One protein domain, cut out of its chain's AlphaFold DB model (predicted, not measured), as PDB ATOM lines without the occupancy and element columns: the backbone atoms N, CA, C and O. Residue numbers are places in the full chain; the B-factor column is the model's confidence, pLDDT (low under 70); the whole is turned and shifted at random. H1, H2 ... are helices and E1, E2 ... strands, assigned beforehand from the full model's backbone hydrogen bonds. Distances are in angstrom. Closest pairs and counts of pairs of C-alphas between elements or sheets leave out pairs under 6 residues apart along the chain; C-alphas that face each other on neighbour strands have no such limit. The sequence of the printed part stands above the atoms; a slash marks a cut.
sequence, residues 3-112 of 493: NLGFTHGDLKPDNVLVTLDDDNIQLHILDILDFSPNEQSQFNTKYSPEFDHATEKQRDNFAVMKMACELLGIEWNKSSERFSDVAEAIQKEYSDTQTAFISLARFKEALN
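This is residues 3 to 112 of the 493 residues of the protein "Putative DNA helicase" of Suttonella ornithocola (UniProt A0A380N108). Three helices lie roughly side by side in a loose triangle, H1 near the middle of the domain and the helical hairpin of H2 and H3 to one side of it, while a two-stranded hairpin of E1 and E2 extends away from them and its tip, residues 20 to 25, sticks out. A long loop, residues 30 to 55, joins E2 to H1, and its residues 35 to 40 also stand free. The printed part has 110 residues, with two named strands and then three named helices in the order E1, E2, H1, H2, H3; the sheet E1 - E2 is antiparallel, and the class is mixed, helices and strands, with under half of the residues in named elements. The whole is compact, with a radius of gyration of the C-alphas of 14.8 A, and only just flat, spanning 46 by 44 by 24 A.

After residues 3 to 15, which hold no named element, E1, residues 16 to 21, and E2, residues 24 to 29, form a hairpin, antiparallel at 156 degrees between their directions. The C-alphas of 18 and 27 face each other at 4.7 A, and N 17 and O 28, at 2.8 A, and N 19 and O 26, at 2.9 A, are within hydrogen-bond range. H1, residues 56 to 72, is apart from E1. H2, residues 84 to 95, is close to H1 but not clearly touching it, at a shallow tilt of 32 degrees, opposite ways; their closest C-alphas, Met 65 and Ile 90, are 7.7 A apart. H3, residues 105 to 111, is close to H1 but not clearly touching it, at a shallow tilt of 9 degrees, the same way; their closest C-alphas, Met 65 and Phe 107, are 7.4 A apart. H2 and H3 form a helical hairpin and touch, H2 with residues 85 to 90 alone, at a shallow tilt of 27 degrees, opposite ways; their closest C-alphas, Val 86 and Ala 110, are 5.0 A apart. E1 and E2 are both apart from H2 and H3. In H1, H2 and H3 every O i to N i+4 pair is within hydrogen-bond range.

E1 begins at C-alpha 16, (223.265, 198.604, 243.561), and runs 16.2 A to Asp 21; E2 runs 16.3 A from Asn 24 to Ile 29. H1, the longest helix, begins at C-alpha 56, (215.769, 208.400, 232.680), and runs 24.3 A to Leu 72. H2 runs 16.3 A from Ser 84 to Ser 95. H3 starts at Ala 105 and ends at C-alpha 111, (216.931, 185.502, 230.112).

The two C-alphas farthest apart, those of Pro 37 and Glu 81, are 47.0 A apart. Without the stretches that stand free, the body has 98 residues and spans 39 by 35 by 24 A. The links E2 to H1 and H1 to H2 are long, H2 to H3 is short and E1 to E2 is tight. The printed part has no cut. The mean pLDDT of the printed part is 82.0, and residue 22, residues 33 to 44 and residue 52 are under 70.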
ATOM      1  N   ASN A   3     207.076 200.401 237.076       78.81
ATOM      2  CA  ASN A   3     205.619 200.178 237.178       78.81
ATOM      3  C   ASN A   3     204.940 201.012 238.279       78.81
ATOM      4  O   ASN A   3     203.732 201.208 238.234       78.81
ATOM      5  N   LEU A   4     205.709 201.477 239.265       80.44
ATOM      6  CA  LEU A   4     205.249 202.362 240.336       80.44
ATOM      7  C   LEU A   4     205.422 203.848 239.968       80.44
ATOM      8  O   LEU A   4     205.147 204.704 240.797       80.44
ATOM      9  N   GLY A   5     205.884 204.154 238.747       78.38
ATOM     10  CA  GLY A   5     206.089 205.520 238.258       78.38
ATOM     11  C   GLY A   5     207.433 206.151 238.628       78.38
ATOM     12  O   GLY A   5     207.655 207.304 238.284       78.38
ATOM     13  N   PHE A   6     208.329 205.412 239.288       81.00
ATOM     14  CA  PHE A   6     209.656 205.898 239.681       81.00
ATOM     15  C   PHE A   6     210.730 205.465 238.681       81.00
ATOM     16  O   PHE A   6     210.714 204.312 238.237       81.00
ATOM     17  N   THR A   7     211.671 206.359 238.389       86.00
ATOM     18  CA  THR A   7     212.908 206.156 237.614       86.00
ATOM     19  C   THR A   7     214.113 206.525 238.477       86.00
ATOM     20  O   THR A   7     213.977 207.334 239.390       86.00
ATOM     21  N   HIS A   8     215.270 205.909 238.226       86.75
ATOM     22  CA  HIS A   8     216.508 206.270 238.920       86.75
ATOM     23  C   HIS A   8     217.318 207.282 238.099       86.75
ATOM     24  O   HIS A   8     217.814 208.261 238.644       86.75
ATOM     25  N   GLY A   9     217.491 207.053 236.799       82.25
ATOM     26  CA  GLY A   9     218.169 207.968 235.882       82.25
ATOM     27  C   GLY A   9     219.705 207.939 235.908       82.25
ATOM     28  O   GLY A   9     220.298 208.394 234.930       82.25
ATOM     29  N   ASP A  10     220.333 207.380 236.948       86.25
ATOM     30  CA  ASP A  10     221.794 207.197 237.088       86.25
ATOM     31  C   ASP A  10     222.159 205.797 237.621       86.25
ATOM     32  O   ASP A  10     223.077 205.612 238.419       86.25
ATOM     33  N   LEU A  11     221.420 204.769 237.205       89.12
ATOM     34  CA  LEU A  11     221.700 203.414 237.664       89.12
ATOM     35  C   LEU A  11     223.100 202.950 237.200       89.12
ATOM     36  O   LEU A  11     223.447 203.030 236.020       89.12
ATOM     37  N   LYS A  12     223.904 202.449 238.143       89.56
ATOM     38  CA  LYS A  12     225.269 201.926 237.950       89.56
ATOM     39  C   LYS A  12     225.619 200.950 239.081       89.56
ATOM     40  O   LYS A  12     224.919 200.967 240.095       89.56
ATOM     41  N   PRO A  13     226.691 200.143 238.962       90.19
ATOM     42  CA  PRO A  13     227.071 199.185 240.001       90.19
ATOM     43  C   PRO A  13     227.200 199.798 241.398       90.19
ATOM     44  O   PRO A  13     226.740 199.199 242.361       90.19
ATOM     45  N   ASP A  14     227.732 201.017 241.505       88.06
ATOM     46  CA  ASP A  14     227.906 201.711 242.791       88.06
ATOM     47  C   ASP A  14     226.574 202.011 243.504       88.06
ATOM     48  O   ASP A  14     226.538 202.140 244.726       88.06
ATOM     49  N   ASN A  15     225.471 202.080 242.752       89.06
ATOM     50  CA  ASN A  15     224.135 202.364 243.273       89.06
ATOM     51  C   ASN A  15     223.320 201.080 243.518       89.06
ATOM     52  O   ASN A  15     222.137 201.151 243.854       89.06
ATOM     53  N   VAL A  16     223.920 199.898 243.347       89.12
ATOM     54  CA  VAL A  16     223.265 198.604 243.561       89.12
ATOM     55  C   VAL A  16     224.039 197.815 244.607       89.12
ATOM     56  O   VAL A  16     225.165 197.385 244.385       89.12
ATOM     57  N   LEU A  17     223.402 197.575 245.749       89.31
ATOM     58  CA  LEU A  17     223.955 196.765 246.824       89.31
ATOM     59  C   LEU A  17     223.230 195.421 246.879       89.31
ATOM     60  O   LEU A  17     222.004 195.367 246.963       89.31
ATOM     61  N   VAL A  18     223.997 194.334 246.870       87.88
ATOM     62  CA  VAL A  18     223.473 192.974 247.022       87.88
ATOM     63  C   VAL A  18     223.913 192.430 248.375       87.88
ATOM     64  O   VAL A  18     225.108 192.363 248.658       87.88
ATOM     65  N   THR A  19     222.951 192.055 249.209       87.31
ATOM     66  CA  THR A  19     223.170 191.446 250.525       87.31
ATOM     67  C   THR A  19     222.684 189.996 250.507       87.31
ATOM     68  O   THR A  19     221.714 189.650 249.830       87.31
ATOM     69  N   LEU A  20     223.407 189.129 251.216       86.88
ATOM     70  CA  LEU A  20     223.090 187.711 251.367       86.88
ATOM     71  C   LEU A  20     222.702 187.477 252.826       86.88
ATOM     72  O   LEU A  20     223.528 187.709 253.707       86.88
ATOM     73  N   ASP A  21     221.468 187.044 253.061       79.50
ATOM     74  CA  ASP A  21     220.948 186.719 254.392       79.50
ATOM     75  C   ASP A  21     220.299 185.333 254.348       79.50
ATOM     76  O   ASP A  21     219.289 185.166 253.666       79.50
ATOM     77  N   ASP A  22     220.918 184.341 254.999       59.66
ATOM     78  CA  ASP A  22     220.424 182.963 255.164       59.66
ATOM     79  C   ASP A  22     219.660 182.409 253.931       59.66
ATOM     80  O   ASP A  22     218.459 182.147 253.980       59.66
ATOM     81  N   ASP A  23     220.370 182.275 252.801       72.38
ATOM     82  CA  ASP A  23     219.896 181.832 251.469       72.38
ATOM     83  C   ASP A  23     219.002 182.805 250.668       72.38
ATOM     84  O   ASP A  23     218.653 182.519 249.519       72.38
ATOM     85  N   ASN A  24     218.692 183.994 251.190       73.31
ATOM     86  CA  ASN A  24     217.976 185.035 250.452       73.31
ATOM     87  C   ASN A  24     218.926 186.106 249.902       73.31
ATOM     88  O   ASN A  24     219.685 186.742 250.633       73.31
ATOM     89  N   ILE A  25     218.835 186.347 248.593       82.75
ATOM     90  CA  ILE A  25     219.510 187.462 247.923       82.75
ATOM     91  C   ILE A  25     218.603 188.690 248.031       82.75
ATOM     92  O   ILE A  25     217.535 188.732 247.415       82.75
ATOM     93  N   GLN A  26     219.024 189.698 248.791       84.75
ATOM     94  CA  GLN A  26     218.353 190.994 248.849       84.75
ATOM     95  C   GLN A  26     219.097 192.008 247.976       84.75
ATOM     96  O   GLN A  26     220.323 192.105 247.998       84.75
ATOM     97  N   LEU A  27     218.341 192.762 247.176       86.38
ATOM     98  CA  LEU A  27     218.869 193.810 246.306       86.38
ATOM     99  C   LEU A  27     218.366 195.165 246.800       86.38
ATOM    100  O   LEU A  27     217.161 195.423 246.823       86.38
ATOM    101  N   HIS A  28     219.301 196.035 247.162       87.00
ATOM    102  CA  HIS A  28     219.050 197.407 247.577       87.00
ATOM    103  C   HIS A  28     219.531 198.363 246.488       87.00
ATOM    104  O   HIS A  28     220.641 198.235 245.976       87.00
ATOM    105  N   ILE A  29     218.689 199.332 246.141       87.62
ATOM    106  CA  ILE A  29     219.042 200.408 245.214       87.62
ATOM    107  C   ILE A  29     219.293 201.654 246.055       87.62
ATOM    108  O   ILE A  29     218.437 202.054 246.848       87.62
ATOM    109  N   LEU A  30     220.484 202.214 245.915       85.88
ATOM    110  CA  LEU A  30     220.921 203.423 246.597       85.88
ATOM    111  C   LEU A  30     220.622 204.641 245.717       85.88
ATOM    112  O   LEU A  30     220.352 204.495 244.532       85.88
ATOM    113  N   ASP A  31     220.661 205.832 246.310       77.94
ATOM    114  CA  ASP A  31     220.623 207.109 245.579       77.94
ATOM    115  C   ASP A  31     219.398 207.315 244.657       77.94
ATOM    116  O   ASP A  31     219.476 207.870 243.567       77.94
ATOM    117  N   ILE A  32     218.225 206.852 245.110       73.88
ATOM    118  CA  ILE A  32     216.949 206.969 244.375       73.88
ATOM    119  C   ILE A  32     216.423 208.422 244.354       73.88
ATOM    120  O   ILE A  32     215.594 208.767 243.515       73.88
ATOM    121  N   LEU A  33     216.858 209.273 245.291       66.75
ATOM    122  CA  LEU A  33     216.398 210.658 245.434       66.75
ATOM    123  C   LEU A  33     217.522 211.632 245.066       66.75
ATOM    124  O   LEU A  33     218.342 211.970 245.917       66.75
ATOM    125  N   ASP A  34     217.519 212.117 243.826       58.03
ATOM    126  CA  ASP A  34     218.464 213.135 243.363       58.03
ATOM    127  C   ASP A  34     217.937 214.543 243.707       58.03
ATOM    128  O   ASP A  34     217.041 215.083 243.053       58.03
ATOM    129  N   PHE A  35     218.449 215.139 244.787       52.81
ATOM    130  CA  PHE A  35     218.172 216.537 245.134       52.81
ATOM    131  C   PHE A  35     219.193 217.451 244.444       52.81
ATOM    132  O   PHE A  35     220.128 217.940 245.081       52.81
ATOM    133  N   SER A  36     219.013 217.715 243.148       50.38
ATOM    134  CA  SER A  36     219.828 218.702 242.433       50.38
ATOM    135  C   SER A  36     219.138 220.085 242.417       50.38
ATOM    136  O   SER A  36     217.989 220.211 241.999       50.38
ATOM    137  N   PRO A  37     219.798 221.162 242.895       44.88
ATOM    138  CA  PRO A  37     219.223 222.515 242.905       44.88
ATOM    139  C   PRO A  37     219.194 223.187 241.520       44.88
ATOM    140  O   PRO A  37     218.532 224.207 241.351       44.88
ATOM    141  N   ASN A  38     219.891 222.615 240.538       46.72
ATOM    142  CA  ASN A  38     219.809 222.961 239.125       46.72
ATOM    143  C   ASN A  38     219.362 221.684 238.412       46.72
ATOM    144  O   ASN A  38     220.032 220.678 238.599       46.72
ATOM    145  N   GLU A  39     218.303 221.721 237.601       50.44
ATOM    146  CA  GLU A  39     217.640 220.593 236.901       50.44
ATOM    147  C   GLU A  39     218.535 219.741 235.953       50.44
ATOM    148  O   GLU A  39     218.049 219.048 235.061       50.44
ATOM    149  N   GLN A  40     219.859 219.786 236.094       50.56
ATOM    150  CA  GLN A  40     220.813 218.920 235.416       50.56
ATOM    151  C   GLN A  40     221.022 217.650 236.247       50.56
ATOM    152  O   GLN A  40     221.851 217.625 237.157       50.56
ATOM    153  N   SER A  41     220.286 216.586 235.909       54.09
ATOM    154  CA  SER A  41     220.519 215.248 236.466       54.09
ATOM    155  C   SER A  41     221.971 214.840 236.210       54.09
ATOM    156  O   SER A  41     222.399 214.821 235.049       54.09
ATOM    157  N   GLN A  42     222.729 214.501 237.251       57.34
ATOM    158  CA  GLN A  42     224.034 213.874 237.055       57.34
ATOM    159  C   GLN A  42     223.780 212.462 236.528       57.34
ATOM    160  O   GLN A  42     223.131 211.663 237.189       57.34
ATOM    161  N   PHE A  43     224.241 212.158 235.316       62.84
ATOM    162  CA  PHE A  43     224.126 210.815 234.757       62.84
ATOM    163  C   PHE A  43     225.492 210.311 234.312       62.84
ATOM    164  O   PHE A  43     226.321 211.046 233.767       62.84
ATOM    165  N   ASN A  44     225.739 209.034 234.566       69.38
ATOM    166  CA  ASN A  44     226.941 208.360 234.130       69.38
ATOM    167  C   ASN A  44     226.924 208.150 232.605       69.38
ATOM    168  O   ASN A  44     225.891 207.876 232.005       69.38
ATOM    169  N   THR A  45     228.087 208.242 231.961       75.81
ATOM    170  CA  THR A  45     228.220 207.967 230.519       75.81
ATOM    171  C   THR A  45     228.468 206.487 230.230       75.81
ATOM    172  O   THR A  45     228.192 206.014 229.134       75.81
ATOM    173  N   LYS A  46     228.977 205.720 231.207       83.88
ATOM    174  CA  LYS A  46     229.337 204.305 231.014       83.88
ATOM    175  C   LYS A  46     228.115 203.380 230.982       83.88
ATOM    176  O   LYS A  46     228.111 202.441 230.195       83.88
ATOM    177  N   TYR A  47     227.112 203.600 231.821       88.31
ATOM    178  CA  TYR A  47     225.873 202.814 231.923       88.31
ATOM    179  C   TYR A  47     224.666 203.597 231.377       88.31
ATOM    180  O   TYR A  47     223.530 203.336 231.753       88.31
ATOM    181  N   SER A  48     224.907 204.510 230.435       86.44
ATOM    182  CA  SER A  48     223.880 205.239 229.692       86.44
ATOM    183  C   SER A  48     224.072 205.013 228.189       86.44
ATOM    184  O   SER A  48     225.209 204.832 227.746       86.44
ATOM    185  N   PRO A  49     222.991 205.020 227.388       85.44
ATOM    186  CA  PRO A  49     223.110 204.981 225.937       85.44
ATOM    187  C   PRO A  49     223.784 206.244 225.378       85.44
ATOM    188  O   PRO A  49     223.736 207.308 225.993       85.44
ATOM    189  N   GLU A  50     224.381 206.116 224.189       79.38
ATOM    190  CA  GLU A  50     225.181 207.162 223.525       79.38
ATOM    191  C   GLU A  50     224.362 208.153 222.670       79.38
ATOM    192  O   GLU A  50     224.944 209.046 222.061       79.38
ATOM    193  N   PHE A  51     223.033 208.020 222.588       77.19
ATOM    194  CA  PHE A  51     222.196 208.913 221.770       77.19
ATOM    195  C   PHE A  51     221.696 210.152 222.531       77.19
ATOM    196  O   PHE A  51     221.462 210.111 223.743       77.19
ATOM    197  N   ASP A  52     221.487 211.245 221.789       63.47
ATOM    198  CA  ASP A  52     221.045 212.537 222.320       63.47
ATOM    199  C   ASP A  52     219.672 212.431 223.018       63.47
ATOM    200  O   ASP A  52     218.719 211.864 222.484       63.47
ATOM    201  N   HIS A  53     219.562 213.009 224.220       70.94
ATOM    202  CA  HIS A  53     218.326 213.122 225.019       70.94
ATOM    203  C   HIS A  53     217.654 211.802 225.461       70.94
ATOM    204  O   HIS A  53     216.425 211.704 225.492       70.94
ATOM    205  N   ALA A  54     218.425 210.792 225.876       80.31
ATOM    206  CA  ALA A  54     217.863 209.578 226.476       80.31
ATOM    207  C   ALA A  54     217.050 209.863 227.755       80.31
ATOM    208  O   ALA A  54     217.536 210.513 228.685       80.31
ATOM    209  N   THR A  55     215.830 209.322 227.837       86.00
ATOM    210  CA  THR A  55     214.985 209.433 229.041       86.00
ATOM    211  C   THR A  55     215.600 208.682 230.224       86.00
ATOM    212  O   THR A  55     216.271 207.669 230.033       86.00
ATOM    213  N   GLU A  56     215.318 209.103 231.461       86.19
ATOM    214  CA  GLU A  56     215.769 208.400 232.680       86.19
ATOM    215  C   GLU A  56     215.437 206.904 232.655       86.19
ATOM    216  O   GLU A  56     216.262 206.065 233.006       86.19
ATOM    217  N   LYS A  57     214.251 206.555 232.149       88.69
ATOM    218  CA  LYS A  57     213.816 205.167 231.985       88.69
ATOM    219  C   LYS A  57     214.691 204.386 230.998       88.69
ATOM    220  O   LYS A  57     214.996 203.222 231.246       88.69
ATOM    221  N   GLN A  58     215.068 204.997 229.875       89.06
ATOM    222  CA  GLN A  58     215.968 204.371 228.901       89.06
ATOM    223  C   GLN A  58     217.375 204.202 229.475       89.06
ATOM    224  O   GLN A  58     217.987 203.159 229.251       89.06
ATOM    225  N   ARG A  59     217.854 205.177 230.261       88.06
ATOM    226  CA  ARG A  59     219.133 205.072 230.980       88.06
ATOM    227  C   ARG A  59     219.114 203.914 231.977       88.06
ATOM    228  O   ARG A  59     219.991 203.060 231.918       88.06
ATOM    229  N   ASP A  60     218.062 203.800 232.786       90.50
ATOM    230  CA  ASP A  60     217.883 202.674 233.713       90.50
ATOM    231  C   ASP A  60     217.883 201.323 232.989       90.50
ATOM    232  O   ASP A  60     218.565 200.385 233.401       90.50
ATOM    233  N   ASN A  61     217.120 201.203 231.899       92.31
ATOM    234  CA  ASN A  61     217.021 199.952 231.149       92.31
ATOM    235  C   ASN A  61     218.363 199.561 230.523       92.31
ATOM    236  O   ASN A  61     218.755 198.396 230.606       92.31
ATOM    237  N   PHE A  62     219.076 200.523 229.934       92.31
ATOM    238  CA  PHE A  62     220.417 200.306 229.401       92.31
ATOM    239  C   PHE A  62     221.378 199.846 230.501       92.31
ATOM    240  O   PHE A  62     222.078 198.849 230.325       92.31
ATOM    241  N   ALA A  63     221.377 200.523 231.653       92.12
ATOM    242  CA  ALA A  63     222.213 200.173 232.792       92.12
ATOM    243  C   ALA A  63     221.950 198.741 233.274       92.12
ATOM    244  O   ALA A  63     222.897 197.977 233.463       92.12
ATOM    245  N   VAL A  64     220.678 198.347 233.411       92.88
ATOM    246  CA  VAL A  64     220.289 196.977 233.783       92.88
ATOM    247  C   VAL A  64     220.826 195.961 232.779       92.88
ATOM    248  O   VAL A  64     221.443 194.976 233.187       92.88
ATOM    249  N   MET A  65     220.622 196.188 231.477       92.81
ATOM    250  CA  MET A  65     221.118 195.277 230.441       92.81
ATOM    251  C   MET A  65     222.644 195.169 230.492       92.81
ATOM    252  O   MET A  65     223.182 194.063 230.455       92.81
ATOM    253  N   LYS A  66     223.351 196.297 230.623       92.50
ATOM    254  CA  LYS A  66     224.816 196.337 230.640       92.50
ATOM    255  C   LYS A  66     225.407 195.653 231.870       92.50
ATOM    256  O   LYS A  66     226.296 194.821 231.715       92.50
ATOM    257  N   MET A  67     224.880 195.925 233.062       92.50
ATOM    258  CA  MET A  67     225.299 195.236 234.288       92.50
ATOM    259  C   MET A  67     225.022 193.729 234.209       92.50
ATOM    260  O   MET A  67     225.863 192.927 234.601       92.50
ATOM    261  N   ALA A  68     223.879 193.319 233.650       91.62
ATOM    262  CA  ALA A  68     223.575 191.903 233.451       91.62
ATOM    263  C   ALA A  68     224.550 191.228 232.467       91.62
ATOM    264  O   ALA A  68     224.967 190.098 232.710       91.62
ATOM    265  N   CYS A  69     224.971 191.914 231.400       90.81
ATOM    266  CA  CYS A  69     226.011 191.405 230.497       90.81
ATOM    267  C   CYS A  69     227.340 191.203 231.221       90.81
ATOM    268  O   CYS A  69     227.957 190.150 231.075       90.81
ATOM    269  N   GLU A  70     227.751 192.186 232.026       91.56
ATOM    270  CA  GLU A  70     228.979 192.116 232.824       91.56
ATOM    271  C   GLU A  70     228.936 190.926 233.800       91.56
ATOM    272  O   GLU A  70     229.909 190.179 233.892       91.56
ATOM    273  N   LEU A  71     227.792 190.677 234.449       90.00
ATOM    274  CA  LEU A  71     227.592 189.522 235.338       90.00
ATOM    275  C   LEU A  71     227.612 188.174 234.601       90.00
ATOM    276  O   LEU A  71     228.126 187.190 235.128       90.00
ATOM    277  N   LEU A  72     227.056 188.116 233.389       88.62
ATOM    278  CA  LEU A  72     227.013 186.903 232.567       88.62
ATOM    279  C   LEU A  72     228.314 186.653 231.784       88.62
ATOM    280  O   LEU A  72     228.450 185.604 231.150       88.62
ATOM    281  N   GLY A  73     229.263 187.595 231.811       89.00
ATOM    282  CA  GLY A  73     230.499 187.537 231.027       89.00
ATOM    283  C   GLY A  73     230.279 187.725 229.522       89.00
ATOM    284  O   GLY A  73     231.039 187.187 228.719       89.00
ATOM    285  N   ILE A  74     229.225 188.444 229.128       90.38
ATOM    286  CA  ILE A  74     228.900 188.757 227.732       90.38
ATOM    287  C   ILE A  74     229.530 190.105 227.373       90.38
ATOM    288  O   ILE A  74     229.305 191.105 228.057       90.38
ATOM    289  N   GLU A  75     230.291 190.164 226.279       89.31
ATOM    290  CA  GLU A  75     230.790 191.442 225.767       89.31
ATOM    291  C   GLU A  75     229.639 192.293 225.205       89.31
ATOM    292  O   GLU A  75     228.806 191.816 224.430       89.31
ATOM    293  N   TRP A  76     229.597 193.574 225.583       89.62
ATOM    294  CA  TRP A  76     228.518 194.482 225.190       89.62
ATOM    295  C   TRP A  76     228.402 194.611 223.663       89.62
ATOM    296  O   TRP A  76     229.391 194.886 222.982       89.62
ATOM    297  N   ASN A  77     227.179 194.448 223.143       86.94
ATOM    298  CA  ASN A  77     226.842 194.524 221.715       86.94
ATOM    299  C   ASN A  77     227.634 193.550 220.806       86.94
ATOM    300  O   ASN A  77     227.907 193.842 219.640       86.94
ATOM    301  N   LYS A  78     228.011 192.373 221.319       87.94
ATOM    302  CA  LYS A  78     228.672 191.308 220.548       87.94
ATOM    303  C   LYS A  78     227.944 189.974 220.688       87.94
ATOM    304  O   LYS A  78     227.173 189.769 221.618       87.94
ATOM    305  N   SER A  79     228.195 189.067 219.744       87.06
ATOM    306  CA  SER A  79     227.659 187.704 219.772       87.06
ATOM    307  C   SER A  79     228.243 186.900 220.937       87.06
ATOM    308  O   SER A  79     229.430 187.017 221.235       87.06
ATOM    309  N   SER A  80     227.431 186.031 221.538       87.00
ATOM    310  CA  SER A  80     227.848 185.089 222.580       87.00
ATOM    311  C   SER A  80     227.409 183.679 222.207       87.00
ATOM    312  O   SER A  80     226.254 183.473 221.849       87.00
ATOM    313  N   GLU A  81     228.313 182.703 222.314       82.94
ATOM    314  CA  GLU A  81     227.985 181.288 222.081       82.94
ATOM    315  C   GLU A  81     227.169 180.692 223.236       82.94
ATOM    316  O   GLU A  81     226.306 179.846 223.026       82.94
ATOM    317  N   ARG A  82     227.429 181.144 224.470       82.38
ATOM    318  CA  ARG A  82     226.788 180.611 225.682       82.38
ATOM    319  C   ARG A  82     225.406 181.210 225.936       82.38
ATOM    320  O   ARG A  82     224.557 180.547 226.520       82.38
ATOM    321  N   PHE A  83     225.202 182.459 225.523       85.25
ATOM    322  CA  PHE A  83     223.966 183.214 225.730       85.25
ATOM    323  C   PHE A  83     223.569 183.939 224.436       85.25
ATOM    324  O   PHE A  83     223.527 185.171 224.390       85.25
ATOM    325  N   SER A  84     223.319 183.168 223.370       85.88
ATOM    326  CA  SER A  84     222.984 183.684 222.033       85.88
ATOM    327  C   SER A  84     221.767 184.604 222.048       85.88
ATOM    328  O   SER A  84     221.819 185.697 221.492       85.88
ATOM    329  N   ASP A  85     220.710 184.199 222.748       85.00
ATOM    330  CA  ASP A  85     219.428 184.909 222.756       85.00
ATOM    331  C   ASP A  85     219.554 186.268 223.455       85.00
ATOM    332  O   ASP A  85     218.996 187.274 223.013       85.00
ATOM    333  N   VAL A  86     220.344 186.315 224.535       89.12
ATOM    334  CA  VAL A  86     220.640 187.547 225.280       89.12
ATOM    335  C   VAL A  86     221.471 188.494 224.415       89.12
ATOM    336  O   VAL A  86     221.146 189.677 224.320       89.12
ATOM    337  N   ALA A  87     222.501 187.975 223.739       89.69
ATOM    338  CA  ALA A  87     223.332 188.746 222.815       89.69
ATOM    339  C   ALA A  87     222.521 189.323 221.640       89.69
ATOM    340  O   ALA A  87     222.651 190.506 221.325       89.69
ATOM    341  N   GLU A  88     221.639 188.525 221.033       88.81
ATOM    342  CA  GLU A  88     220.773 188.964 219.937       88.81
ATOM    343  C   GLU A  88     219.770 190.032 220.399       88.81
ATOM    344  O   GLU A  88     219.544 191.022 219.699       88.81
ATOM    345  N   ALA A  89     219.197 189.879 221.598       89.69
ATOM    346  CA  ALA A  89     218.303 190.879 222.176       89.69
ATOM    347  C   ALA A  89     219.007 192.235 222.354       89.69
ATOM    348  O   ALA A  89     218.436 193.263 221.993       89.69
ATOM    349  N   ILE A  90     220.253 192.245 222.841       90.50
ATOM    350  CA  ILE A  90     221.048 193.476 223.000       90.50
ATOM    351  C   ILE A  90     221.351 194.109 221.644       90.50
ATOM    352  O   ILE A  90     221.176 195.314 221.485       90.50
ATOM    353  N   GLN A  91     221.775 193.314 220.658       90.44
ATOM    354  CA  GLN A  91     222.072 193.817 219.314       90.44
ATOM    355  C   GLN A  91     220.842 194.457 218.667       90.44
ATOM    356  O   GLN A  91     220.948 195.530 218.075       90.44
ATOM    357  N   LYS A  92     219.661 193.846 218.833       88.69
ATOM    358  CA  LYS A  92     218.392 194.413 218.358       88.69
ATOM    359  C   LYS A  92     218.091 195.752 219.023       88.69
ATOM    360  O   LYS A  92     217.817 196.709 218.308       88.69
ATOM    361  N   GLU A  93     218.191 195.837 220.350       88.81
ATOM    362  CA  GLU A  93     217.983 197.093 221.090       88.81
ATOM    363  C   GLU A  93     218.988 198.181 220.693       88.81
ATOM    364  O   GLU A  93     218.618 199.344 220.585       88.81
ATOM    365  N   TYR A  94     220.240 197.809 220.418       85.12
ATOM    366  CA  TYR A  94     221.286 198.748 220.012       85.12
ATOM    367  C   TYR A  94     221.126 199.224 218.557       85.12
ATOM    368  O   TYR A  94     221.478 200.354 218.229       85.12
ATOM    369  N   SER A  95     220.594 198.373 217.675       84.50
ATOM    370  CA  SER A  95     220.341 198.705 216.265       84.50
ATOM    371  C   SER A  95     219.064 199.524 216.029       84.50
ATOM    372  O   SER A  95     218.905 200.122 214.964       84.50
ATOM    373  N   ASP A  96     218.145 199.538 216.996       81.75
ATOM    374  CA  ASP A  96     216.849 200.200 216.876       81.75
ATOM    375  C   ASP A  96     216.963 201.689 217.218       81.75
ATOM    376  O   ASP A  96     217.104 202.071 218.375       81.75
ATOM    377  N   THR A  97     216.869 202.556 216.213       70.94
ATOM    378  CA  THR A  97     217.008 204.009 216.390       70.94
ATOM    379  C   THR A  97     215.744 204.700 216.902       70.94
ATOM    380  O   THR A  97     215.814 205.864 217.294       70.94
ATOM    381  N   GLN A  98     214.587 204.028 216.901       72.94
ATOM    382  CA  GLN A  98     213.302 204.627 217.284       72.94
ATOM    383  C   GLN A  98     212.811 204.146 218.648       72.94
ATOM    384  O   GLN A  98     212.185 204.917 219.376       72.94
ATOM    385  N   THR A  99     213.057 202.876 218.988       78.81
ATOM    386  CA  THR A  99     212.531 202.252 220.213       78.81
ATOM    387  C   THR A  99     213.586 201.679 221.158       78.81
ATOM    388  O   THR A  99     213.232 201.022 222.142       78.81
ATOM    389  N   ALA A 100     214.857 202.014 220.922       84.12
ATOM    390  CA  ALA A 100     216.000 201.640 221.751       84.12
ATOM    391  C   ALA A 100     215.728 201.800 223.257       84.12
ATOM    392  O   ALA A 100     215.418 202.896 223.747       84.12
ATOM    393  N   PHE A 101     215.888 200.707 224.005       88.81
ATOM    394  CA  PHE A 101     215.899 200.668 225.471       88.81
ATOM    395  C   PHE A 101     214.617 201.189 226.144       88.81
ATOM    396  O   PHE A 101     214.622 201.513 227.333       88.81
ATOM    397  N   ILE A 102     213.481 201.255 225.440       88.00
ATOM    398  CA  ILE A 102     212.200 201.699 226.031       88.00
ATOM    399  C   ILE A 102     211.655 200.668 227.041       88.00
ATOM    400  O   ILE A 102     210.937 201.021 227.988       88.00
ATOM    401  N   SER A 103     211.992 199.388 226.857       88.19
ATOM    402  CA  SER A 103     211.471 198.272 227.646       88.19
ATOM    403  C   SER A 103     212.507 197.167 227.851       88.19
ATOM    404  O   SER A 103     213.248 196.819 226.942       88.19
ATOM    405  N   LEU A 104     212.479 196.529 229.025       88.69
ATOM    406  CA  LEU A 104     213.246 195.309 229.308       88.69
ATOM    407  C   LEU A 104     212.553 194.026 228.813       88.69
ATOM    408  O   LEU A 104     213.025 192.937 229.115       88.69
ATOM    409  N   ALA A 105     211.417 194.113 228.110       87.56
ATOM    410  CA  ALA A 105     210.608 192.941 227.756       87.56
ATOM    411  C   ALA A 105     211.390 191.895 226.945       87.56
ATOM    412  O   ALA A 105     211.453 190.741 227.360       87.56
ATOM    413  N   ARG A 106     212.041 192.313 225.848       86.69
ATOM    414  CA  ARG A 106     212.844 191.416 224.997       86.69
ATOM    415  C   ARG A 106     214.006 190.792 225.769       86.69
ATOM    416  O   ARG A 106     214.239 189.594 225.680       86.69
ATOM    417  N   PHE A 107     214.691 191.600 226.577       89.56
ATOM    418  CA  PHE A 107     215.818 191.147 227.391       89.56
ATOM    419  C   PHE A 107     215.396 190.135 228.469       89.56
ATOM    420  O   PHE A 107     216.066 189.128 228.670       89.56
ATOM    421  N   LYS A 108     214.250 190.350 229.129       87.56
ATOM    422  CA  LYS A 108     213.686 189.393 230.095       87.56
ATOM    423  C   LYS A 108     213.266 188.079 229.443       87.56
ATOM    424  O   LYS A 108     213.438 187.033 230.058       87.56
ATOM    425  N   GLU A 109     212.715 188.132 228.233       84.81
ATOM    426  CA  GLU A 109     212.352 186.928 227.480       84.81
ATOM    427  C   GLU A 109     213.599 186.126 227.084       84.81
ATOM    428  O   GLU A 109     213.609 184.910 227.236       84.81
ATOM    429  N   ALA A 110     214.689 186.800 226.702       86.12
ATOM    430  CA  ALA A 110     215.969 186.152 226.417       86.12
ATOM    431  C   ALA A 110     216.640 185.521 227.656       86.12
ATOM    432  O   ALA A 110     217.336 184.518 227.533       86.12
ATOM    433  N   LEU A 111     216.433 186.083 228.854       84.06
ATOM    434  CA  LEU A 111     216.931 185.502 230.112       84.06
ATOM    435  C   LEU A 111     216.151 184.250 230.550       84.06
ATOM    436  O   LEU A 111     216.698 183.429 231.281       84.06
ATOM    437  N   ASN A 112     214.899 184.103 230.106       77.38
ATOM    438  CA  ASN A 112     214.028 182.960 230.389       77.38
ATOM    439  C   ASN A 112     213.477 182.384 229.072       77.38
ATOM    440  O   ASN A 112     212.288 182.570 228.775       77.38
TER     441      ASN A 112